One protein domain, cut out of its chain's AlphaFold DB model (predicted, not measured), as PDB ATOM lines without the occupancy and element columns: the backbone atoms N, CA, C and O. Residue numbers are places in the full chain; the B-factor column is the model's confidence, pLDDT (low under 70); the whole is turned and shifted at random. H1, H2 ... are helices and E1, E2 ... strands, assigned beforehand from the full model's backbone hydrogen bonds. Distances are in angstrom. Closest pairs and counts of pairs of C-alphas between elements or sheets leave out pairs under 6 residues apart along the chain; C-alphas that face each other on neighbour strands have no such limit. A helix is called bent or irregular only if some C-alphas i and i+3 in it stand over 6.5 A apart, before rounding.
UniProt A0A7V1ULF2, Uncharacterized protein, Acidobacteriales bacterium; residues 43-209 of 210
ATOM      1  N   TYR A  43     346.834 424.807 369.815       95.50
ATOM      2  CA  TYR A  43     345.668 425.473 369.265       95.50
ATOM      3  C   TYR A  43     345.318 424.952 367.876       95.50
ATOM      4  O   TYR A  43     346.187 424.718 367.033       95.50
ATOM      5  N   LEU A  44     344.021 424.807 367.639       95.50
ATOM      6  CA  LEU A  44     343.428 424.528 366.344       95.50
ATOM      7  C   LEU A  44     342.273 425.509 366.159       95.50
ATOM      8  O   LEU A  44     341.261 425.404 366.845       95.50
ATOM      9  N   ASN A  45     342.423 426.461 365.240       94.62
ATOM     10  CA  ASN A  45     341.392 427.463 364.938       94.62
ATOM     11  C   ASN A  45     340.873 428.215 366.180       94.62
ATOM     12  O   ASN A  45     339.677 428.450 366.319       94.62
ATOM     13  N   GLY A  46     341.772 428.582 367.096       92.62
ATOM     14  CA  GLY A  46     341.437 429.287 368.336       92.62
ATOM     15  C   GLY A  46     341.054 428.378 369.509       92.62
ATOM     16  O   GLY A  46     341.071 428.835 370.652       92.62
ATOM     17  N   GLU A  47     340.757 427.100 369.261       93.88
ATOM     18  CA  GLU A  47     340.397 426.127 370.293       93.88
ATOM     19  C   GLU A  47     341.622 425.385 370.823       93.88
ATOM     20  O   GLU A  47     342.515 425.002 370.066       93.88
ATOM     21  N   THR A  48     341.649 425.122 372.129       93.50
ATOM     22  CA  THR A  48     342.673 424.271 372.742       93.50
ATOM     23  C   THR A  48     342.355 422.800 372.491       93.50
ATOM     24  O   THR A  48     341.280 422.320 372.849       93.50
ATOM     25  N   VAL A  49     343.316 422.059 371.941       92.19
ATOM     26  CA  VAL A  49     343.232 420.612 371.728       92.19
ATOM     27  C   VAL A  49     344.358 419.872 372.446       92.19
ATOM     28  O   VAL A  49     345.478 420.370 372.585       92.19
ATOM     29  N   ALA A  50     344.071 418.646 372.884       91.00
ATOM     30  CA  ALA A  50     345.051 417.758 373.498       91.00
ATOM     31  C   ALA A  50     345.921 417.097 372.418       91.00
ATOM     32  O   ALA A  50     345.676 415.967 371.993       91.00
ATOM     33  N   PHE A  51     346.936 417.817 371.945       90.62
ATOM     34  CA  PHE A  51     347.886 417.298 370.967       90.62
ATOM     35  C   PHE A  51     349.028 416.545 371.658       90.62
ATOM     36  O   PHE A  51     349.777 417.103 372.462       90.62
ATOM     37  N   VAL A  52     349.172 415.265 371.327       89.94
ATOM     38  CA  VAL A  52     350.212 414.389 371.866       89.94
ATOM     39  C   VAL A  52     351.201 414.066 370.762       89.94
ATOM     40  O   VAL A  52     350.871 413.384 369.793       89.94
ATOM     41  N   ILE A  53     352.432 414.530 370.940       88.94
ATOM     42  CA  ILE A  53     353.545 414.209 370.054       88.94
ATOM     43  C   ILE A  53     354.062 412.803 370.377       88.94
ATOM     44  O   ILE A  53     354.318 412.476 371.538       88.94
ATOM     45  N   ALA A  54     354.238 411.986 369.339       88.56
ATOM     46  CA  ALA A  54     354.764 410.638 369.463       88.56
ATOM     47  C   ALA A  54     356.213 410.666 369.969       88.56
ATOM     48  O   ALA A  54     357.065 411.418 369.475       88.56
ATOM     49  N   GLN A  55     356.493 409.821 370.961       86.44
ATOM     50  CA  GLN A  55     357.846 409.652 371.475       86.44
ATOM     51  C   GLN A  55     358.675 408.808 370.496       86.44
ATOM     52  O   GLN A  55     358.130 407.895 369.877       86.44
ATOM     53  N   PRO A  56     359.982 409.080 370.350       83.94
ATOM     54  CA  PRO A  56     360.854 408.263 369.514       83.94
ATOM     55  C   PRO A  56     360.848 406.807 369.981       83.94
ATOM     56  O   PRO A  56     361.080 406.531 371.160       83.94
ATOM     57  N   THR A  57     360.616 405.873 369.060       81.94
ATOM     58  CA  THR A  57     360.664 404.433 369.340       81.94
ATOM     59  C   THR A  57     361.838 403.770 368.620       81.94
ATOM     60  O   THR A  57     362.164 404.079 367.472       81.94
ATOM     61  N   GLY A  58     362.524 402.847 369.302       81.88
ATOM     62  CA  GLY A  58     363.624 402.076 368.716       81.88
ATOM     63  C   GLY A  58     364.786 402.943 368.210       81.88
ATOM     64  O   GLY A  58     365.567 403.461 369.002       81.88
ATOM     65  N   LYS A  59     364.935 403.043 366.880       78.38
ATOM     66  CA  LYS A  59     366.032 403.766 366.198       78.38
ATOM     67  C   LYS A  59     365.664 405.190 365.759       78.38
ATOM     68  O   LYS A  59     366.476 405.853 365.112       78.38
ATOM     69  N   GLU A  60     364.454 405.651 366.049       82.00
ATOM     70  CA  GLU A  60     364.007 406.989 365.667       82.00
ATOM     71  C   GLU A  60     364.791 408.069 366.415       82.00
ATOM     72  O   GLU A  60     365.057 407.966 367.613       82.00
ATOM     73  N   LYS A  61     365.167 409.133 365.701       84.25
ATOM     74  CA  LYS A  61     365.865 410.266 366.312       84.25
ATOM     75  C   LYS A  61     364.848 411.223 366.923       84.25
ATOM     76  O   LYS A  61     363.916 411.652 366.244       84.25
ATOM     77  N   ALA A  62     365.068 411.589 368.183       87.38
ATOM     78  CA  ALA A  62     364.373 412.709 368.799       87.38
ATOM     79  C   ALA A  62     364.760 414.014 368.093       87.38
ATOM     80  O   ALA A  62     365.937 414.237 367.797       87.38
ATOM     81  N   VAL A  63     363.782 414.882 367.858       88.31
ATOM     82  CA  VAL A  63     364.022 416.269 367.474       88.31
ATOM     83  C   VAL A  63     363.976 417.134 368.721       88.31
ATOM     84  O   VAL A  63     363.017 417.084 369.493       88.31
ATOM     85  N   THR A  64     365.018 417.933 368.913       89.69
ATOM     86  CA  THR A  64     365.150 418.855 370.039       89.69
ATOM     87  C   THR A  64     365.491 420.245 369.537       89.69
ATOM     88  O   THR A  64     366.342 420.381 368.659       89.69
ATOM     89  N   VAL A  65     364.866 421.266 370.119       88.19
ATOM     90  CA  VAL A  65     365.203 422.674 369.884       88.19
ATOM     91  C   VAL A  65     365.286 423.370 371.233       88.19
ATOM     92  O   VAL A  65     364.300 423.438 371.968       88.19
ATOM     93  N   GLY A  66     366.492 423.826 371.579       87.62
ATOM     94  CA  GLY A  66     366.787 424.293 372.929       87.62
ATOM     95  C   GLY A  66     366.446 423.217 373.973       87.62
ATOM     96  O   GLY A  66     366.853 422.063 373.803       87.62
ATOM     97  N   PRO A  67     365.690 423.552 375.033       87.25
ATOM     98  CA  PRO A  67     365.289 422.589 376.059       87.25
ATOM     99  C   PRO A  67     364.119 421.688 375.632       87.25
ATOM    100  O   PRO A  67     363.789 420.734 376.339       87.25
ATOM    101  N   TRP A  68     363.463 421.971 374.502       87.69
ATOM    102  CA  TRP A  68     362.210 421.322 374.135       87.69
ATOM    103  C   TRP A  68     362.427 420.103 373.246       87.69
ATOM    104  O   TRP A  68     363.090 420.166 372.209       87.69
ATOM    105  N   LYS A  69     361.786 418.991 373.619       87.69
ATOM    106  CA  LYS A  69     361.629 417.815 372.759       87.69
ATOM    107  C   LYS A  69     360.400 418.018 371.879       87.69
ATOM    108  O   LYS A  69     359.279 418.114 372.375       87.69
ATOM    109  N   LEU A  70     360.618 418.079 370.572       85.94
ATOM    110  CA  LEU A  70     359.564 418.253 369.572       85.94
ATOM    111  C   LEU A  70     359.063 416.922 368.999       85.94
ATOM    112  O   LEU A  70     358.158 416.935 368.178       85.94
ATOM    113  N   GLY A  71     359.605 415.784 369.448       84.94
ATOM    114  CA  GLY A  71     359.083 414.448 369.139       84.94
ATOM    115  C   GLY A  71     359.998 413.561 368.317       84.94
ATOM    116  O   GLY A  71     361.173 413.862 368.105       84.94
ATOM    117  N   ALA A  72     359.442 412.441 367.857       83.75
ATOM    118  CA  ALA A  72     360.087 411.559 366.895       83.75
ATOM    119  C   ALA A  72     360.138 412.212 365.508       83.75
ATOM    120  O   ALA A  72     359.104 412.603 364.963       83.75
ATOM    121  N   ARG A  73     361.334 412.286 364.914       84.00
ATOM    122  CA  ARG A  73     361.486 412.705 363.519       84.00
ATOM    123  C   ARG A  73     360.809 411.687 362.601       84.00
ATOM    124  O   ARG A  73     361.175 410.513 362.627       84.00
ATOM    125  N   ALA A  74     359.879 412.141 361.765       81.44
ATOM    126  CA  ALA A  74     359.341 411.327 360.680       81.44
ATOM    127  C   ALA A  74     360.439 411.021 359.642       81.44
ATOM    128  O   ALA A  74     361.363 411.817 359.445       81.44
ATOM    129  N   GLY A  75     360.365 409.850 359.004       70.12
ATOM    130  CA  GLY A  75     361.465 409.272 358.218       70.12
ATOM    131  C   GLY A  75     361.973 410.141 357.060       70.12
ATOM    132  O   GLY A  75     363.155 410.073 356.723       70.12
ATOM    133  N   GLU A  76     361.125 411.001 356.493       73.38
ATOM    134  CA  GLU A  76     361.497 411.914 355.410       73.38
ATOM    135  C   GLU A  76     361.473 413.375 355.868       73.38
ATOM    136  O   GLU A  76     360.480 413.869 356.394       73.38
ATOM    137  N   SER A  77     362.566 414.099 355.614       69.75
ATOM    138  CA  SER A  77     362.730 415.509 355.993       69.75
ATOM    139  C   SER A  77     362.127 416.510 355.008       69.75
ATOM    140  O   SER A  77     362.149 417.712 355.266       69.75
ATOM    141  N   LYS A  78     361.684 416.041 353.839       79.94
ATOM    142  CA  LYS A  78     361.141 416.895 352.787       79.94
ATOM    143  C   LYS A  78     359.676 417.202 353.096       79.94
ATOM    144  O   LYS A  78     358.928 416.285 353.417       79.94
ATOM    145  N   LEU A  79     359.298 418.474 352.955       80.19
ATOM    146  CA  LEU A  79     357.905 418.908 353.054       80.19
ATOM    147  C   LEU A  79     357.048 418.157 352.039       80.19
ATOM    148  O   LEU A  79     357.481 417.931 350.900       80.19
ATOM    149  N   HIS A  80     355.833 417.811 352.439       79.19
ATOM    150  CA  HIS A  80     354.930 417.038 351.612       79.19
ATOM    151  C   HIS A  80     353.534 417.658 351.641       79.19
ATOM    152  O   HIS A  80     352.912 417.746 352.687       79.19
ATOM    153  N   ASP A  81     352.998 418.007 350.470       75.06
ATOM    154  CA  ASP A  81     351.714 418.721 350.310       75.06
ATOM    155  C   ASP A  81     350.508 418.024 350.977       75.06
ATOM    156  O   ASP A  81     349.493 418.633 351.285       75.06
ATOM    157  N   LYS A  82     350.619 416.714 351.229       79.56
ATOM    158  CA  LYS A  82     349.574 415.912 351.890       79.56
ATOM    159  C   LYS A  82     349.724 415.800 353.412       79.56
ATOM    160  O   LYS A  82     348.885 415.147 354.031       79.56
ATOM    161  N   ARG A  83     350.800 416.332 354.000       84.69
ATOM    162  CA  ARG A  83     351.029 416.308 355.452       84.69
ATOM    163  C   ARG A  83     350.344 417.492 356.120       84.69
ATOM    164  O   ARG A  83     350.081 418.516 355.498       84.69
ATOM    165  N   LEU A  84     350.037 417.314 357.398       93.75
ATOM    166  CA  LEU A  84     349.504 418.382 358.233       93.75
ATOM    167  C   LEU A  84     350.630 419.353 358.608       93.75
ATOM    168  O   LEU A  84     351.801 419.017 358.468       93.75
ATOM    169  N   ASN A  85     350.294 420.540 359.102       96.12
ATOM    170  CA  ASN A  85     351.278 421.525 359.549       96.12
ATOM    171  C   ASN A  85     351.222 421.673 361.068       96.12
ATOM    172  O   ASN A  85     350.143 421.810 361.649       96.12
ATOM    173  N   LEU A  86     352.397 421.698 361.694       95.81
ATOM    174  CA  LEU A  86     352.597 422.133 363.071       95.81
ATOM    175  C   LEU A  86     353.443 423.406 363.058       95.81
ATOM    176  O   LEU A  86     354.634 423.374 362.749       95.81
ATOM    177  N   TYR A  87     352.835 424.521 363.430       97.06
ATOM    178  CA  TYR A  87     353.504 425.795 363.625       97.06
ATOM    179  C   TYR A  87     353.996 425.910 365.063       97.06
ATOM    180  O   TYR A  87     353.225 425.784 366.017       97.06
ATOM    181  N   ILE A  88     355.288 426.184 365.204       96.31
ATOM    182  CA  ILE A  88     355.915 426.564 366.465       96.31
ATOM    183  C   ILE A  88     356.094 428.080 366.431       96.31
ATOM    184  O   ILE A  88     356.920 428.598 365.671       96.31
ATOM    185  N   VAL A  89     355.267 428.783 367.204       96.94
ATOM    186  CA  VAL A  89     355.172 430.247 367.186       96.94
ATOM    187  C   VAL A  89     356.085 430.835 368.247       96.94
ATOM    188  O   VAL A  89     355.945 430.475 369.409       96.94
ATOM    189  N   ILE A  90     357.010 431.711 367.856       95.56
ATOM    190  CA  ILE A  90     358.067 432.243 368.720       95.56
ATOM    191  C   ILE A  90     358.069 433.782 368.682       95.56
ATOM    192  O   ILE A  90     358.134 434.363 367.590       95.56
ATOM    193  N   PRO A  91     358.090 434.464 369.839       94.38
ATOM    194  CA  PRO A  91     357.905 433.898 371.177       94.38
ATOM    195  C   PRO A  91     356.462 433.404 371.390       94.38
ATOM    196  O   PRO A  91     355.569 433.727 370.605       94.38
ATOM    197  N   GLY A  92     356.235 432.649 372.460       91.38
ATOM    198  CA  GLY A  92     354.900 432.243 372.900       91.38
ATOM    199  C   GLY A  92     354.840 431.980 374.403       91.38
ATOM    200  O   GLY A  92     355.869 431.884 375.064       91.38
ATOM    201  N   ASP A  93     353.627 431.879 374.937       88.69
ATOM    202  CA  ASP A  93     353.351 431.837 376.375       88.69
ATOM    203  C   ASP A  93     353.055 430.422 376.907       88.69
ATOM    204  O   ASP A  93     353.109 430.195 378.118       88.69
ATOM    205  N   ASP A  94     352.785 429.451 376.028       87.19
ATOM    206  CA  ASP A  94     352.407 428.087 376.427       87.19
ATOM    207  C   ASP A  94     353.599 427.243 376.909       87.19
ATOM    208  O   ASP A  94     353.498 426.441 377.845       87.19
ATOM    209  N   PHE A  95     354.746 427.372 376.241       86.81
ATOM    210  CA  PHE A  95     355.961 426.625 376.551       86.81
ATOM    211  C   PHE A  95     357.034 427.582 377.026       86.81
ATOM    212  O   PHE A  95     357.855 428.011 376.229       86.81
ATOM    213  N   ARG A  96     357.044 427.877 378.327       89.38
ATOM    214  CA  ARG A  96     358.007 428.805 378.923       89.38
ATOM    215  C   ARG A  96     359.134 428.102 379.657       89.38
ATOM    216  O   ARG A  96     358.905 427.118 380.366       89.38
ATOM    217  N   SER A  97     360.349 428.605 379.492       87.19
ATOM    218  CA  SER A  97     361.476 428.252 380.345       87.19
ATOM    219  C   SER A  97     361.539 429.171 381.564       87.19
ATOM    220  O   SER A  97     361.308 430.372 381.467       87.19
ATOM    221  N   GLU A  98     361.908 428.620 382.720       88.69
ATOM    222  CA  GLU A  98     362.233 429.428 383.905       88.69
ATOM    223  C   GLU A  98     363.586 430.148 383.760       88.69
ATOM    224  O   GLU A  98     363.871 431.104 384.476       88.69
ATOM    225  N   SER A  99     364.435 429.693 382.832       91.56
ATOM    226  CA  SER A  99     365.724 430.314 382.549       91.56
ATOM    227  C   SER A  99     365.571 431.401 381.490       91.56
ATOM    228  O   SER A  99     365.199 431.114 380.356       91.56
ATOM    229  N   GLU A 100     365.969 432.628 381.824       88.50
ATOM    230  CA  GLU A 100     365.982 433.762 380.888       88.50
ATOM    231  C   GLU A 100     366.830 433.483 379.633       88.50
ATOM    232  O   GLU A 100     366.458 433.855 378.525       88.50
ATOM    233  N   VAL A 101     367.930 432.735 379.778       90.38
ATOM    234  CA  VAL A 101     368.788 432.328 378.649       90.38
ATOM    235  C   VAL A 101     368.044 431.402 377.683       90.38
ATOM    236  O   VAL A 101     368.293 431.417 376.479       90.38
ATOM    237  N   LEU A 102     367.128 430.587 378.203       91.69
ATOM    238  CA  LEU A 102     366.349 429.632 377.424       91.69
ATOM    239  C   LEU A 102     364.985 430.186 376.992       91.69
ATOM    240  O   LEU A 102     364.336 429.551 376.164       91.69
ATOM    241  N   ALA A 103     364.586 431.367 377.474       91.50
ATOM    242  CA  ALA A 103     363.333 432.026 377.097       91.50
ATOM    243  C   ALA A 103     363.253 432.343 375.592       91.50
ATOM    244  O   ALA A 103     362.177 432.492 375.026       91.50
ATOM    245  N   ILE A 104     364.394 432.363 374.893       93.00
ATOM    246  CA  ILE A 104     364.449 432.473 373.426       93.00
ATOM    247  C   ILE A 104     363.759 431.306 372.698       93.00
ATOM    248  O   ILE A 104     363.495 431.401 371.502       93.00
ATOM    249  N   TYR A 105     363.518 430.195 373.399       93.94
ATOM    250  CA  TYR A 105     362.821 429.015 372.894       93.94
ATOM    251  C   TYR A 105     361.358 428.960 373.348       93.94
ATOM    252  O   TYR A 105     360.696 427.938 373.126       93.94
ATOM    253  N   ASP A 106     360.867 430.008 374.008       93.25
ATOM    254  CA  ASP A 106     359.485 430.069 374.454       93.25
ATOM    255  C   ASP A 106     358.551 430.116 373.242       93.25
ATOM    256  O   ASP A 106     358.803 430.848 372.279       93.25
ATOM    257  N   HIS A 107     357.510 429.280 373.240       94.12
ATOM    258  CA  HIS A 107     356.665 429.117 372.059       94.12
ATOM    259  C   HIS A 107     355.227 428.696 372.357       94.12
ATOM    260  O   HIS A 107     354.937 428.115 373.400       94.12
ATOM    261  N   ASN A 108     354.355 428.915 371.369       93.94
ATOM    262  CA  ASN A 108     353.042 428.278 371.266       93.94
ATOM    263  C   ASN A 108     353.058 427.202 370.181       93.94
ATOM    264  O   ASN A 108     353.921 427.193 369.295       93.94
ATOM    265  N   ARG A 109     352.067 426.309 370.222       94.94
ATOM    266  CA  ARG A 109     351.843 425.305 369.177       94.94
ATOM    267  C   ARG A 109     350.506 425.542 368.505       94.94
ATOM    268  O   ARG A 109     349.479 425.574 369.175       94.94
ATOM    269  N   VAL A 110     350.520 425.644 367.182       96.50
ATOM    270  CA  VAL A 110     349.311 425.763 366.365       96.50
ATOM    271  C   VAL A 110     349.342 424.682 365.296       96.50
ATOM    272  O   VAL A 110     350.347 424.522 364.610       96.50
ATOM    273  N   ILE A 111     348.256 423.934 365.144       96.38
ATOM    274  CA  ILE A 111     348.089 422.972 364.049       96.38
ATOM    275  C   ILE A 111     347.040 423.480 363.063       96.38
ATOM    276  O   ILE A 111     346.114 424.198 363.442       96.38
ATOM    277  N   ASN A 112     347.179 423.108 361.793       96.00
ATOM    278  CA  ASN A 112     346.254 423.560 360.753       96.00
ATOM    279  C   ASN A 112     344.946 422.761 360.702       96.00
ATOM    280  O   ASN A 112     343.895 423.294 360.352       96.00
ATOM    281  N   MET A 113     344.994 421.468 361.019       93.62
ATOM    282  CA  MET A 113     343.847 420.580 360.859       93.62
ATOM    283  C   MET A 113     343.953 419.351 361.764       93.62
ATOM    284  O   MET A 113     345.043 418.951 362.173       93.62
ATOM    285  N   ARG A 114     342.802 418.724 362.040       91.69
ATOM    286  CA  ARG A 114     342.746 417.384 362.632       91.69
ATOM    287  C   ARG A 114     343.118 416.316 361.595       91.69
ATOM    288  O   ARG A 114     342.771 416.472 360.421       91.69
ATOM    289  N   PRO A 115     343.771 415.218 362.004       90.69
ATOM    290  CA  PRO A 115     343.927 414.066 361.131       90.69
ATOM    291  C   PRO A 115     342.554 413.464 360.805       90.69
ATOM    292  O   PRO A 115     341.607 413.597 361.578       90.69
ATOM    293  N   LYS A 116     342.438 412.837 359.628       85.88
ATOM    294  CA  LYS A 116     341.184 412.201 359.182       85.88
ATOM    295  C   LYS A 116     340.830 410.962 359.999       85.88
ATOM    296  O   LYS A 116     339.654 410.650 360.135       85.88
ATOM    297  N   ASP A 117     341.855 410.292 360.509       85.38
ATOM    298  CA  ASP A 117     341.753 409.098 361.332       85.38
ATOM    299  C   ASP A 117     342.177 409.442 362.766       85.38
ATOM    300  O   ASP A 117     343.049 410.290 362.967       85.38
ATOM    301  N   ASP A 118     341.640 408.733 363.759       79.31
ATOM    302  CA  ASP A 118     341.939 408.931 365.193       79.31
ATOM    303  C   ASP A 118     343.367 408.485 365.605       79.31
ATOM    304  O   ASP A 118     343.674 408.297 366.785       79.31
ATOM    305  N   GLY A 119     344.248 408.266 364.626       85.75
ATOM    306  CA  GLY A 119     345.607 407.764 364.796       85.75
ATOM    307  C   GLY A 119     346.684 408.849 364.839       85.75
ATOM    308  O   GLY A 119     346.427 410.053 364.840       85.75
ATOM    309  N   GLU A 120     347.938 408.398 364.865       89.94
ATOM    310  CA  GLU A 120     349.079 409.280 364.636       89.94
ATOM    311  C   GLU A 120     349.120 409.727 363.171       89.94
ATOM    312  O   GLU A 120     348.985 408.918 362.255       89.94
ATOM    313  N   ALA A 121     349.373 411.012 362.956       91.50
ATOM    314  CA  ALA A 121     349.628 411.595 361.648       91.50
ATOM    315  C   ALA A 121     350.974 412.324 361.637       91.50
ATOM    316  O   ALA A 121     351.499 412.714 362.683       91.50
ATOM    317  N   GLU A 122     351.534 412.503 360.442       92.31
ATOM    318  CA  GLU A 122     352.746 413.292 360.230       92.31
ATOM    319  C   GLU A 122     352.402 414.774 360.037       92.31
ATOM    320  O   GLU A 122     351.543 415.127 359.223       92.31
ATOM    321  N   TYR A 123     353.121 415.627 360.766       93.94
ATOM    322  CA  TYR A 123     353.024 417.079 360.705       93.94
ATOM    323  C   TYR A 123     354.365 417.653 360.254       93.94
ATOM    324  O   TYR A 123     355.370 417.484 360.950       93.94
ATOM    325  N   ASP A 124     354.388 418.343 359.117       95.19
ATOM    326  CA  ASP A 124     355.508 419.183 358.718       95.19
ATOM    327  C   ASP A 124     355.626 420.350 359.704       95.19
ATOM    328  O   ASP A 124     354.648 421.040 360.011       95.19
ATOM    329  N   VAL A 125     356.828 420.554 360.243       95.00
ATOM    330  CA  VAL A 125     357.058 421.581 361.260       95.00
ATOM    331  C   VAL A 125     357.478 422.888 360.600       95.00
ATOM    332  O   VAL A 125     358.367 422.920 359.743       95.00
ATOM    333  N   TRP A 126     356.854 423.975 361.036       96.94
ATOM    334  CA  TRP A 126     357.106 425.333 360.576       96.94
ATOM    335  C   TRP A 126     357.491 426.226 361.749       96.94
ATOM    336  O   TRP A 126     356.842 426.217 362.795       96.94
ATOM    337  N   TRP A 127     358.526 427.037 361.560       97.31
ATOM    338  CA  TRP A 127     358.863 428.118 362.477       97.31
ATOM    339  C   TRP A 127     358.038 429.345 362.114       97.31
ATOM    340  O   TRP A 127     358.106 429.794 360.971       97.31
ATOM    341  N   ALA A 128     357.287 429.885 363.071       97.62
ATOM    342  CA  ALA A 128     356.523 431.119 362.925       97.62
ATOM    343  C   ALA A 128     357.081 432.171 363.892       97.62
ATOM    344  O   ALA A 128     356.786 432.163 365.081       97.62
ATOM    345  N   ILE A 129     357.938 433.057 363.395       97.38
ATOM    346  CA  ILE A 129     358.786 433.917 364.224       97.38
ATOM    347  C   ILE A 129     358.320 435.366 364.107       97.38
ATOM    348  O   ILE A 129     358.305 435.935 363.014       97.38
ATOM    349  N   ALA A 130     357.952 435.981 365.226       97.00
ATOM    350  CA  ALA A 130     357.549 437.381 365.258       97.00
ATOM    351  C   ALA A 130     358.757 438.307 365.027       97.00
ATOM    352  O   ALA A 130     359.761 438.242 365.740       97.00
ATOM    353  N   LEU A 131     358.643 439.187 364.029       96.81
ATOM    354  CA  LEU A 131     359.668 440.168 363.663       96.81
ATOM    355  C   LEU A 131     359.314 441.582 364.116       96.81
ATOM    356  O   LEU A 131     360.191 442.330 364.539       96.81
ATOM    357  N   GLU A 132     358.044 441.973 364.006       96.56
ATOM    358  CA  GLU A 132     357.625 443.314 364.408       96.56
ATOM    359  C   GLU A 132     357.481 443.401 365.940       96.56
ATOM    360  O   GLU A 132     356.685 442.658 366.516       96.56
ATOM    361  N   PRO A 133     358.146 444.360 366.615       94.12
ATOM    362  CA  PRO A 133     358.081 444.503 368.076       94.12
ATOM    363  C   PRO A 133     356.666 444.710 368.635       94.12
ATOM    364  O   PRO A 133     356.367 444.340 369.765       94.12
ATOM    365  N   ARG A 134     355.776 445.299 367.831       93.56
ATOM    366  CA  ARG A 134     354.375 445.575 368.190       93.56
ATOM    367  C   ARG A 134     353.434 444.401 367.915       93.56
ATOM    368  O   ARG A 134     352.255 444.495 368.244       93.56
ATOM    369  N   LEU A 135     353.921 443.328 367.293       90.31
ATOM    370  CA  LEU A 135     353.099 442.183 366.905       90.31
ATOM    371  C   LEU A 135     352.800 441.239 368.065       90.31
ATOM    372  O   LEU A 135     352.040 440.307 367.846       90.31
ATOM    373  N   TYR A 136     353.359 441.453 369.262       72.12
ATOM    374  CA  TYR A 136     353.178 440.524 370.376       72.12
ATOM    375  C   TYR A 136     351.691 440.224 370.619       72.12
ATOM    376  O   TYR A 136     350.924 441.069 371.086       72.12
ATOM    377  N   LYS A 137     351.295 439.019 370.211       75.94
ATOM    378  CA  LYS A 137     349.941 438.485 370.203       75.94
ATOM    379  C   LYS A 137     350.053 436.991 370.434       75.94
ATOM    380  O   LYS A 137     350.905 436.333 369.846       75.94
ATOM    381  N   ASP A 138     349.163 436.484 371.265       86.31
ATOM    382  CA  ASP A 138     349.009 435.061 371.510       86.31
ATOM    383  C   ASP A 138     348.287 434.429 370.309       86.31
ATOM    384  O   ASP A 138     347.059 434.434 370.242       86.31
ATOM    385  N   PHE A 139     349.047 434.006 369.295       93.38
ATOM    386  CA  PHE A 139     348.500 433.412 368.071       93.38
ATOM    387  C   PHE A 139     347.922 432.025 368.352       93.38
ATOM    388  O   PHE A 139     348.627 431.154 368.868       93.38
ATOM    389  N   ARG A 140     346.666 431.804 367.948       93.75
ATOM    390  CA  ARG A 140     345.925 430.561 368.232       93.75
ATOM    391  C   ARG A 140     345.315 429.901 366.994       93.75
ATOM    392  O   ARG A 140     344.627 428.888 367.105       93.75
ATOM    393  N   SER A 141     345.541 430.432 365.798       95.88
ATOM    394  CA  SER A 141     345.083 429.798 364.557       95.88
ATOM    395  C   SER A 141     346.062 429.989 363.404       95.88
ATOM    396  O   SER A 141     346.812 430.964 363.360       95.88
ATOM    397  N   GLU A 142     346.048 429.055 362.451       96.88
ATOM    398  CA  GLU A 142     346.828 429.183 361.214       96.88
ATOM    399  C   GLU A 142     346.408 430.436 360.434       96.88
ATOM    400  O   GLU A 142     347.263 431.154 359.921       96.88
ATOM    401  N   GLU A 143     345.114 430.760 360.408       96.75
ATOM    402  CA  GLU A 143     344.603 431.963 359.749       96.75
ATOM    403  C   GLU A 143     345.253 433.243 360.300       96.75
ATOM    404  O   GLU A 143     345.733 434.076 359.527       96.75
ATOM    405  N   GLU A 144     345.341 433.385 361.627       95.75
ATOM    406  CA  GLU A 144     346.001 434.533 362.258       95.75
ATOM    407  C   GLU A 144     347.491 434.608 361.905       95.75
ATOM    408  O   GLU A 144     348.001 435.697 361.613       95.75
ATOM    409  N   LEU A 145     348.180 433.461 361.902       96.25
ATOM    410  CA  LEU A 145     349.596 433.364 361.544       96.25
ATOM    411  C   LEU A 145     349.825 433.790 360.090       96.25
ATOM    412  O   LEU A 145     350.684 434.628 359.810       96.25
ATOM    413  N   LEU A 146     349.024 433.269 359.159       96.12
ATOM    414  CA  LEU A 146     349.116 433.606 357.740       96.12
ATOM    415  C   LEU A 146     348.767 435.077 357.490       96.12
ATOM    416  O   LEU A 146     349.467 435.754 356.732       96.12
ATOM    417  N   ALA A 147     347.747 435.610 358.166       96.19
ATOM    418  CA  ALA A 147     347.397 437.023 358.082       96.19
ATOM    419  C   ALA A 147     348.539 437.925 358.589       96.19
ATOM    420  O   ALA A 147     348.836 438.951 357.971       96.19
ATOM    421  N   ALA A 148     349.210 437.552 359.681       96.00
ATOM    422  CA  ALA A 148     350.372 438.280 360.191       96.00
ATOM    423  C   ALA A 148     351.594 438.168 359.264       96.00
ATOM    424  O   ALA A 148     352.285 439.161 359.037       96.00
ATOM    425  N   ALA A 149     351.839 437.000 358.671       95.69
ATOM    426  CA  ALA A 149     352.935 436.798 357.723       95.69
ATOM    427  C   ALA A 149     352.759 437.602 356.419       95.69
ATOM    428  O   ALA A 149     353.735 438.018 355.786       95.69
ATOM    429  N   GLN A 150     351.511 437.851 356.014       95.62
ATOM    430  CA  GLN A 150     351.189 438.682 354.853       95.62
ATOM    431  C   GLN A 150     351.308 440.181 355.145       95.62
ATOM    432  O   GLN A 150     351.692 440.949 354.253       95.62
ATOM    433  N   LYS A 151     351.012 440.607 356.378       96.69
ATOM    434  CA  LYS A 151     351.186 441.997 356.806       96.69
ATOM    435  C   LYS A 151     352.664 442.369 356.842       96.69
ATOM    436  O   LYS A 151     353.548 441.550 357.092       96.69
ATOM    437  N   ARG A 152     352.931 443.642 356.575       95.81
ATOM    438  CA  ARG A 152     354.282 444.192 356.471       95.81
ATOM    439  C   ARG A 152     354.415 445.389 357.396       95.81
ATOM    440  O   ARG A 152     353.468 446.158 357.543       95.81
ATOM    441  N   PHE A 153     355.602 445.566 357.952       96.19
ATOM    442  CA  PHE A 153     355.969 446.767 358.684       96.19
ATOM    443  C   PHE A 153     357.225 447.381 358.071       96.19
ATOM    444  O   PHE A 153     358.024 446.705 357.414       96.19
ATOM    445  N   ARG A 154     357.382 448.690 358.263       95.81
ATOM    446  CA  ARG A 154     358.606 449.400 357.910       95.81
ATOM    447  C   ARG A 154     359.461 449.506 359.171       95.81
ATOM    448  O   ARG A 154     359.026 450.178 360.107       95.81
ATOM    449  N   PRO A 155     360.633 448.856 359.221       94.38
ATOM    450  CA  PRO A 155     361.558 449.046 360.327       94.38
ATOM    451  C   PRO A 155     361.977 450.516 360.422       94.38
ATOM    452  O   PRO A 155     362.125 451.179 359.392       94.38
ATOM    453  N   GLY A 156     362.147 451.030 361.640       93.69
ATOM    454  CA  GLY A 156     362.758 452.347 361.839       93.69
ATOM    455  C   GLY A 156     364.241 452.331 361.461       93.69
ATOM    456  O   GLY A 156     364.843 451.265 361.374       93.69
ATOM    457  N   ASP A 157     364.847 453.504 361.283       93.38
ATOM    458  CA  ASP A 157     366.253 453.612 360.854       93.38
ATOM    459  C   ASP A 157     367.247 452.984 361.847       93.38
ATOM    460  O   ASP A 157     368.331 452.560 361.454       93.38
ATOM    461  N   LEU A 158     366.861 452.899 363.125       94.38
ATOM    462  CA  LEU A 158     367.644 452.283 364.202       94.38
ATOM    463  C   LEU A 158     367.267 450.822 364.479       94.38
ATOM    464  O   LEU A 158     367.778 450.249 365.431       94.38
ATOM    465  N   PHE A 159     366.354 450.233 363.700       95.94
ATOM    466  CA  PHE A 159     365.943 448.850 363.914       95.94
ATOM    467  C   PHE A 159     367.069 447.881 363.546       95.94
ATOM    468  O   PHE A 159     367.544 447.841 362.407       95.94
ATOM    469  N   GLU A 160     367.422 447.034 364.498       95.38
ATOM    470  CA  GLU A 160     368.336 445.915 364.359       95.38
ATOM    471  C   GLU A 160     367.590 444.585 364.556       95.38
ATOM    472  O   GLU A 160     366.522 444.528 365.160       95.38
ATOM    473  N   VAL A 161     368.165 443.470 364.090       95.62
ATOM    474  CA  VAL A 161     367.552 442.135 364.273       95.62
ATOM    475  C   VAL A 161     367.321 441.820 365.751       95.62
ATOM    476  O   VAL A 161     366.316 441.197 366.079       95.62
ATOM    477  N   LYS A 162     368.199 442.301 366.641       95.88
ATOM    478  CA  LYS A 162     368.079 442.137 368.098       95.88
ATOM    479  C   LYS A 162     366.815 442.771 368.695       95.88
ATOM    480  O   LYS A 162     366.429 442.391 369.792       95.88
ATOM    481  N   ASP A 163     366.195 443.713 367.983       95.62
ATOM    482  CA  ASP A 163     364.977 444.388 368.431       95.62
ATOM    483  C   ASP A 163     363.718 443.569 368.114       95.62
ATOM    484  O   ASP A 163     362.639 443.861 368.633       95.62
ATOM    485  N   ALA A 164     363.824 442.550 367.251       95.94
ATOM    486  CA  ALA A 164     362.718 441.650 366.959       95.94
ATOM    487  C   ALA A 164     362.367 440.801 368.197       95.94
ATOM    488  O   ALA A 164     363.271 440.277 368.848       95.94
ATOM    489  N   PRO A 165     361.078 440.545 368.486       95.62
ATOM    490  CA  PRO A 165     360.695 439.660 369.590       95.62
ATOM    491  C   PRO A 165     361.318 438.261 369.481       95.62
ATOM    492  O   PRO A 165     361.757 437.690 370.472       95.62
ATOM    493  N   GLY A 166     361.405 437.719 368.262       95.25
ATOM    494  CA  GLY A 166     362.034 436.430 367.981       95.25
ATOM    495  C   GLY A 166     363.555 436.468 367.790       95.25
ATOM    496  O   GLY A 166     364.112 435.485 367.304       95.25
ATOM    497  N   ALA A 167     364.240 437.571 368.121       96.19
ATOM    498  CA  ALA A 167     365.661 437.782 367.819       96.19
ATOM    499  C   ALA A 167     366.576 436.639 368.274       96.19
ATOM    500  O   ALA A 167     367.432 436.185 367.513       96.19
ATOM    501  N   GLY A 168     366.388 436.153 369.505       95.50
ATOM    502  CA  GLY A 168     367.191 435.056 370.042       95.50
ATOM    503  C   GLY A 168     367.067 433.789 369.197       95.50
ATOM    504  O   GLY A 168     368.067 433.155 368.877       95.50
ATOM    505  N   PHE A 169     365.854 433.459 368.754       96.19
ATOM    506  CA  PHE A 169     365.620 432.291 367.912       96.19
ATOM    507  C   PHE A 169     366.161 432.474 366.489       96.19
ATOM    508  O   PHE A 169     366.752 431.546 365.932       96.19
ATOM    509  N   LEU A 170     366.003 433.673 365.910       96.94
ATOM    510  CA  LEU A 170     366.574 434.016 364.601       96.94
ATOM    511  C   LEU A 170     368.083 433.762 364.583       96.94
ATOM    512  O   LEU A 170     368.570 433.060 363.695       96.94
ATOM    513  N   ARG A 171     368.798 434.239 365.604       96.69
ATOM    514  CA  ARG A 171     370.242 434.038 365.729       96.69
ATOM    515  C   ARG A 171     370.614 432.594 366.024       96.69
ATOM    516  O   ARG A 171     371.407 431.986 365.306       96.69
ATOM    517  N   GLU A 172     370.061 432.016 367.086       95.38
ATOM    518  CA  GLU A 172     370.550 430.728 367.584       95.38
ATOM    519  C   GLU A 172     370.144 429.558 366.682       95.38
ATOM    520  O   GLU A 172     370.939 428.632 366.492       95.38
ATOM    521  N   VAL A 173     368.951 429.605 366.084       94.94
ATOM    522  CA  VAL A 173     368.398 428.488 365.304       94.94
ATOM    523  C   VAL A 173     368.502 428.734 363.805       94.94
ATOM    524  O   VAL A 173     368.961 427.848 363.084       94.94
ATOM    525  N   LEU A 174     368.109 429.919 363.328       95.62
ATOM    526  CA  LEU A 174     368.109 430.219 361.891       95.62
ATOM    527  C   LEU A 174     369.412 430.835 361.375       95.62
ATOM    528  O   LEU A 174     369.583 430.913 360.161       95.62
ATOM    529  N   LYS A 175     370.333 431.220 362.268       96.31
ATOM    530  CA  LYS A 175     371.596 431.893 361.927       96.31
ATOM    531  C   LYS A 175     371.370 433.192 361.142       96.31
ATOM    532  O   LYS A 175     372.094 433.480 360.195       96.31
ATOM    533  N   ILE A 176     370.330 433.938 361.519       96.88
ATOM    534  CA  ILE A 176     370.003 435.262 360.982       96.88
ATOM    535  C   ILE A 176     370.361 436.296 362.047       96.88
ATOM    536  O   ILE A 176     369.617 436.473 363.014       96.88
ATOM    537  N   ASP A 177     371.464 437.007 361.827       95.94
ATOM    538  CA  ASP A 177     372.033 437.952 362.799       95.94
ATOM    539  C   ASP A 177     371.991 439.391 362.287       95.94
ATOM    540  O   ASP A 177     372.105 440.350 363.054       95.94
ATOM    541  N   THR A 178     371.809 439.560 360.978       95.12
ATOM    542  CA  THR A 178     371.873 440.854 360.308       95.12
ATOM    543  C   THR A 178     370.575 441.202 359.593       95.12
ATOM    544  O   THR A 178     369.830 440.355 359.094       95.12
ATOM    545  N   LEU A 179     370.316 442.507 359.463       93.19
ATOM    546  CA  LEU A 179     369.162 442.991 358.708       93.19
ATOM    547  C   LEU A 179     369.263 442.623 357.217       93.19
ATOM    548  O   LEU A 179     368.244 442.486 356.547       93.19
ATOM    549  N   ALA A 180     370.479 442.459 356.687       92.75
ATOM    550  CA  ALA A 180     370.710 442.039 355.307       92.75
ATOM    551  C   ALA A 180     370.213 440.606 355.051       92.75
ATOM    552  O   ALA A 180     369.546 440.373 354.045       92.75
ATOM    553  N   GLU A 181     370.470 439.678 355.973       94.81
ATOM    554  CA  GLU A 181     369.954 438.306 355.909       94.81
ATOM    555  C   GLU A 181     368.432 438.289 356.056       94.81
ATOM    556  O   GLU A 181     367.734 437.677 355.251       94.81
ATOM    557  N   LEU A 182     367.893 439.050 357.013       93.06
ATOM    558  CA  LEU A 182     366.445 439.137 357.206       93.06
ATOM    559  C   LEU A 182     365.727 439.744 355.986       93.06
ATOM    560  O   LEU A 182     364.609 439.346 355.648       93.06
ATOM    561  N   ARG A 183     366.381 440.667 355.268       91.88
ATOM    562  CA  ARG A 183     365.873 441.263 354.020       91.88
ATOM    563  C   ARG A 183     365.710 440.259 352.881       91.88
ATOM    564  O   ARG A 183     364.931 440.553 351.978       91.88
ATOM    565  N   LEU A 184     366.331 439.077 352.935       92.00
ATOM    566  CA  LEU A 184     366.047 437.989 351.985       92.00
ATOM    567  C   LEU A 184     364.575 437.538 352.047       92.00
ATOM    568  O   LEU A 184     364.045 437.022 351.066       92.00
ATOM    569  N   HIS A 185     363.898 437.797 353.170       89.38
ATOM    570  CA  HIS A 185     362.468 437.545 353.382       89.38
ATOM    571  C   HIS A 185     361.599 438.818 353.258       89.38
ATOM    572  O   HIS A 185     360.363 438.783 353.376       89.38
ATOM    573  N   GLY A 186     362.244 439.965 353.039       86.75
ATOM    574  CA  GLY A 186     361.629 441.277 352.873       86.75
ATOM    575  C   GLY A 186     361.270 441.598 351.423       86.75
ATOM    576  O   GLY A 186     361.498 440.821 350.496       86.75
ATOM    577  N   ARG A 187     360.686 442.779 351.220       90.81
ATOM    578  CA  ARG A 187     360.451 443.339 349.883       90.81
ATOM    579  C   ARG A 187     361.558 444.321 349.507       90.81
ATOM    580  O   ARG A 187     362.273 444.850 350.355       90.81
ATOM    581  N   ARG A 188     361.656 444.620 348.208       91.56
ATOM    582  CA  ARG A 188     362.602 445.618 347.672       91.56
ATOM    583  C   ARG A 188     362.354 447.039 348.197       91.56
ATOM    584  O   ARG A 188     363.256 447.861 348.136       91.56
ATOM    585  N   ASP A 189     361.158 447.315 348.716       92.44
ATOM    586  CA  ASP A 189     360.780 448.594 349.334       92.44
ATOM    587  C   ASP A 189     361.325 448.774 350.768       92.44
ATOM    588  O   ASP A 189     361.078 449.802 351.399       92.44
ATOM    589  N   GLY A 190     362.069 447.789 351.283       92.19
ATOM    590  CA  GLY A 190     362.649 447.808 352.624       92.19
ATOM    591  C   GLY A 190     361.681 447.394 353.732       92.19
ATOM    592  O   GLY A 190     362.074 447.390 354.896       92.19
ATOM    593  N   THR A 191     360.439 447.025 353.403       96.31
ATOM    594  CA  THR A 191     359.495 446.478 354.383       96.31
ATOM    595  C   THR A 191     359.802 445.016 354.708       96.31
ATOM    596  O   THR A 191     360.239 444.229 353.858       96.31
ATOM    597  N   LEU A 192     359.537 444.640 355.957       96.31
ATOM    598  CA  LEU A 192     359.671 443.281 356.475       96.31
ATOM    599  C   LEU A 192     358.286 442.696 356.777       96.31
ATOM    600  O   LEU A 192     357.352 443.460 357.032       96.31
ATOM    601  N   PRO A 193     358.107 441.364 356.713       95.88
ATOM    602  CA  PRO A 193     356.872 440.753 357.195       95.88
ATOM    603  C   PRO A 193     356.751 440.965 358.703       95.88
ATOM    604  O   PRO A 193     357.766 441.015 359.391       95.88
ATOM    605  N   GLN A 194     355.531 441.093 359.232       96.88
ATOM    606  CA  GLN A 194     355.366 441.157 360.688       96.88
ATOM    607  C   GLN A 194     355.816 439.830 361.321       96.88
ATOM    608  O   GLN A 194     356.475 439.827 362.358       96.88
ATOM    609  N   MET A 195     355.526 438.710 360.651       96.88
ATOM    610  CA  MET A 195     355.914 437.361 361.054       96.88
ATOM    611  C   MET A 195     356.643 436.626 359.927       96.88
ATOM    612  O   MET A 195     356.195 436.619 358.781       96.88
ATOM    613  N   LEU A 196     357.751 435.968 360.253       97.31
ATOM    614  CA  LEU A 196     358.471 435.079 359.350       97.31
ATOM    615  C   LEU A 196     357.977 433.643 359.535       97.31
ATOM    616  O   LEU A 196     358.152 433.078 360.608       97.31
ATOM    617  N   ILE A 197     357.408 433.045 358.487       97.38
ATOM    618  CA  ILE A 197     357.047 431.622 358.471       97.38
ATOM    619  C   ILE A 197     357.999 430.883 357.533       97.38
ATOM    620  O   ILE A 197     358.038 431.172 356.337       97.38
ATOM    621  N   VAL A 198     358.776 429.944 358.073       96.06
ATOM    622  CA  VAL A 198     359.761 429.154 357.316       96.06
ATOM    623  C   VAL A 198     359.725 427.683 357.727       96.06
ATOM    624  O   VAL A 198     359.420 427.375 358.881       96.06
ATOM    625  N   PRO A 199     360.025 426.751 356.810       95.31
ATOM    626  CA  PRO A 199     359.993 425.335 357.138       95.31
ATOM    627  C   PRO A 199     361.149 424.955 358.062       95.31
ATOM    628  O   PRO A 199     362.281 425.406 357.883       95.31
ATOM    629  N   ALA A 200     360.882 424.060 359.011       93.25
ATOM    630  CA  ALA A 200     361.888 423.562 359.945       93.25
ATOM    631  C   ALA A 200     362.804 422.479 359.351       93.25
ATOM    632  O   ALA A 200     363.833 422.139 359.935       93.25
ATOM    633  N   GLY A 201     362.438 421.924 358.189       91.56
ATOM    634  CA  GLY A 201     363.197 420.865 357.516       91.56
ATOM    635  C   GLY A 201     363.032 419.479 358.153       91.56
ATOM    636  O   GLY A 201     363.890 418.603 357.991       91.56
ATOM    637  N   PHE A 202     361.957 419.270 358.912       91.19
ATOM    638  CA  PHE A 202     361.563 417.970 359.438       91.19
ATOM    639  C   PHE A 202     360.056 417.920 359.697       91.19
ATOM    640  O   PHE A 202     359.393 418.951 359.811       91.19
ATOM    641  N   ALA A 203     359.555 416.697 359.833       92.69
ATOM    642  CA  ALA A 203     358.209 416.411 360.289       92.69
ATOM    643  C   ALA A 203     358.247 415.610 361.594       92.69
ATOM    644  O   ALA A 203     359.250 414.959 361.916       92.69
ATOM    645  N   VAL A 204     357.147 415.668 362.337       92.38
ATOM    646  CA  VAL A 204     356.940 414.934 363.589       92.38
ATOM    647  C   VAL A 204     355.648 414.140 363.513       92.38
ATOM    648  O   VAL A 204     354.730 414.508 362.783       92.38
ATOM    649  N   ARG A 205     355.563 413.048 364.270       91.12
ATOM    650  CA  ARG A 205     354.306 412.314 364.431       91.12
ATOM    651  C   ARG A 205     353.557 412.808 365.657       91.12
ATOM    652  O   ARG A 205     354.164 413.044 366.701       91.12
ATOM    653  N   GLY A 206     352.245 412.934 365.541       90.81
ATOM    654  CA  GLY A 206     351.388 413.310 366.656       90.81
ATOM    655  C   GLY A 206     349.944 412.884 366.446       90.81
ATOM    656  O   GLY A 206     349.536 412.549 365.340       90.81
ATOM    657  N   SER A 207     349.173 412.896 367.522       91.19
ATOM    658  CA  SER A 207     347.744 412.575 367.532       91.19
ATOM    659  C   SER A 207     346.991 413.625 368.338       91.19
ATOM    660  O   SER A 207     347.558 414.254 369.233       91.19
ATOM    661  N   ILE A 208     345.712 413.816 368.029       90.56
ATOM    662  CA  ILE A 208     344.820 414.633 368.850       90.56
ATOM    663  C   ILE A 208     343.987 413.673 369.688       90.56
ATOM    664  O   ILE A 208     343.338 412.786 369.141       90.56
ATOM    665  N   ARG A 209     344.033 413.823 371.011       84.56
ATOM    666  CA  ARG A 209     343.207 413.030 371.923       84.56
ATOM    667  C   ARG A 209     341.806 413.655 372.039       84.56
ATOM    668  O   ARG A 209     341.709 414.886 371.973       84.56
TER     669      ARG A 209
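This is residues 43 to 209 of the 210 residues of an uncharacterized protein of Acidobacteriales bacterium (UniProt A0A7V1ULF2). A strongly twisted sheet of five strands, E1, E7, E6, E4 and E5, curls like part of a barrel and folds back on itself, and the small two-stranded hairpin E2 and E3 is partly face to face with it. Toward the end of the sheet where E6 ends and E7 begins lie three short helices and much loop: H1 packs over the sheet, H2 only grazes it, H3 lies farther off, and the loop of residues 151 to 166 reaches one end of the long axis. The printed part has 167 residues, with named elements in the order E1 E2 E3 E4 E5 E6 H1 H2 H3 E7; the large sheet is mixed, only E6 and E4 being parallel, and the small one is antiparallel. The class is mixed, helices and strands, with under half of the residues, 74, in named elements. The whole is compact, with a radius of gyration of the C-alphas of 16.1 A, yet elongated, spanning 50 by 30 by 29 A.

E1, residues 47 to 53, is an edge strand of the large sheet, antiparallel to E7, residues 195 to 209, with N 52 and O 207 2.8 A apart, within hydrogen-bond range. E7 bends by 97 degrees at residue 202, and its pairing is staggered: residues 206 to 209 pair with E1 and residues 195 to 206 with E6, residues 121 to 130. E7 and E6 are antiparallel, with N 127 and O 198 at 2.8 A. E6 is parallel to E4, residues 84 to 90, with N 126 and O 86 at 2.9 A. E4 forms an antiparallel hairpin with the other edge strand, E5, residues 108 to 111, with N 87 and O 110 at 2.8 A. This is a folded sheet, one sheet bent back into two leaves that face each other: E1 and E7 face E4 and E5, with E6 as the hinge. E2, residues 62 to 65, and E3, residues 68 to 72, form an antiparallel hairpin, with N 63 and O 71 at 2.8 A. The two sheets make a sandwich, two sheets face to face, their facing parts 9.8 A centre to centre; the closest C-alphas of E3 and E7, those of Ala 72 and Val 204, are 5.7 A apart. H1, residues 142 to 150, is on the large sheet at a height of 8.4 A, and its closest C-alpha pair with E7 is Ala 149 and Met 195, 4.5 A. H2, residues 167 to 172, only grazes that sheet with its residues 167 to 170; the closest C-alphas of H2 and E4, those of Phe 169 and Ile 90, are 7.6 A apart. H3, residues 179 to 185, is only just not on the sheet, with 4 pairs of C-alphas within 10 A. In H1 and H2 every O i to N i+4 pair is within hydrogen-bond range; in H3 1 of 3 is, beside 4 of 4 O i to N i+3 pairs.

E1 begins at C-alpha 47 (340.397, 426.127, 370.293) and measures 17.7 A from first to last C-alpha. E2, 62 to 65, measures 10.1 A and E3, 68 to 72, 12.3 A. E4, 84 to 90, measures 19.4 A, E5, 108 to 111, 10.2 A, and E6, 121 to 130, 27.2 A. H1, 142 to 150, measures 12.2 A, H2, 167 to 172, 8.6 A, and H3, 179 to 185, 10.1 A. E7, 195 to 209, measures 29.5 A and ends at C-alpha 209 (343.207, 413.030, 371.923).

The C-alphas farthest apart, those of Gly 58 and Asp 157, are 52.2 A apart. The links E3 to E4, E4 to E5, E6 to H1 and H1 to H2 are long. The printed part has no cut. Its mean pLDDT is 91.4, and residue 77 alone is under 70.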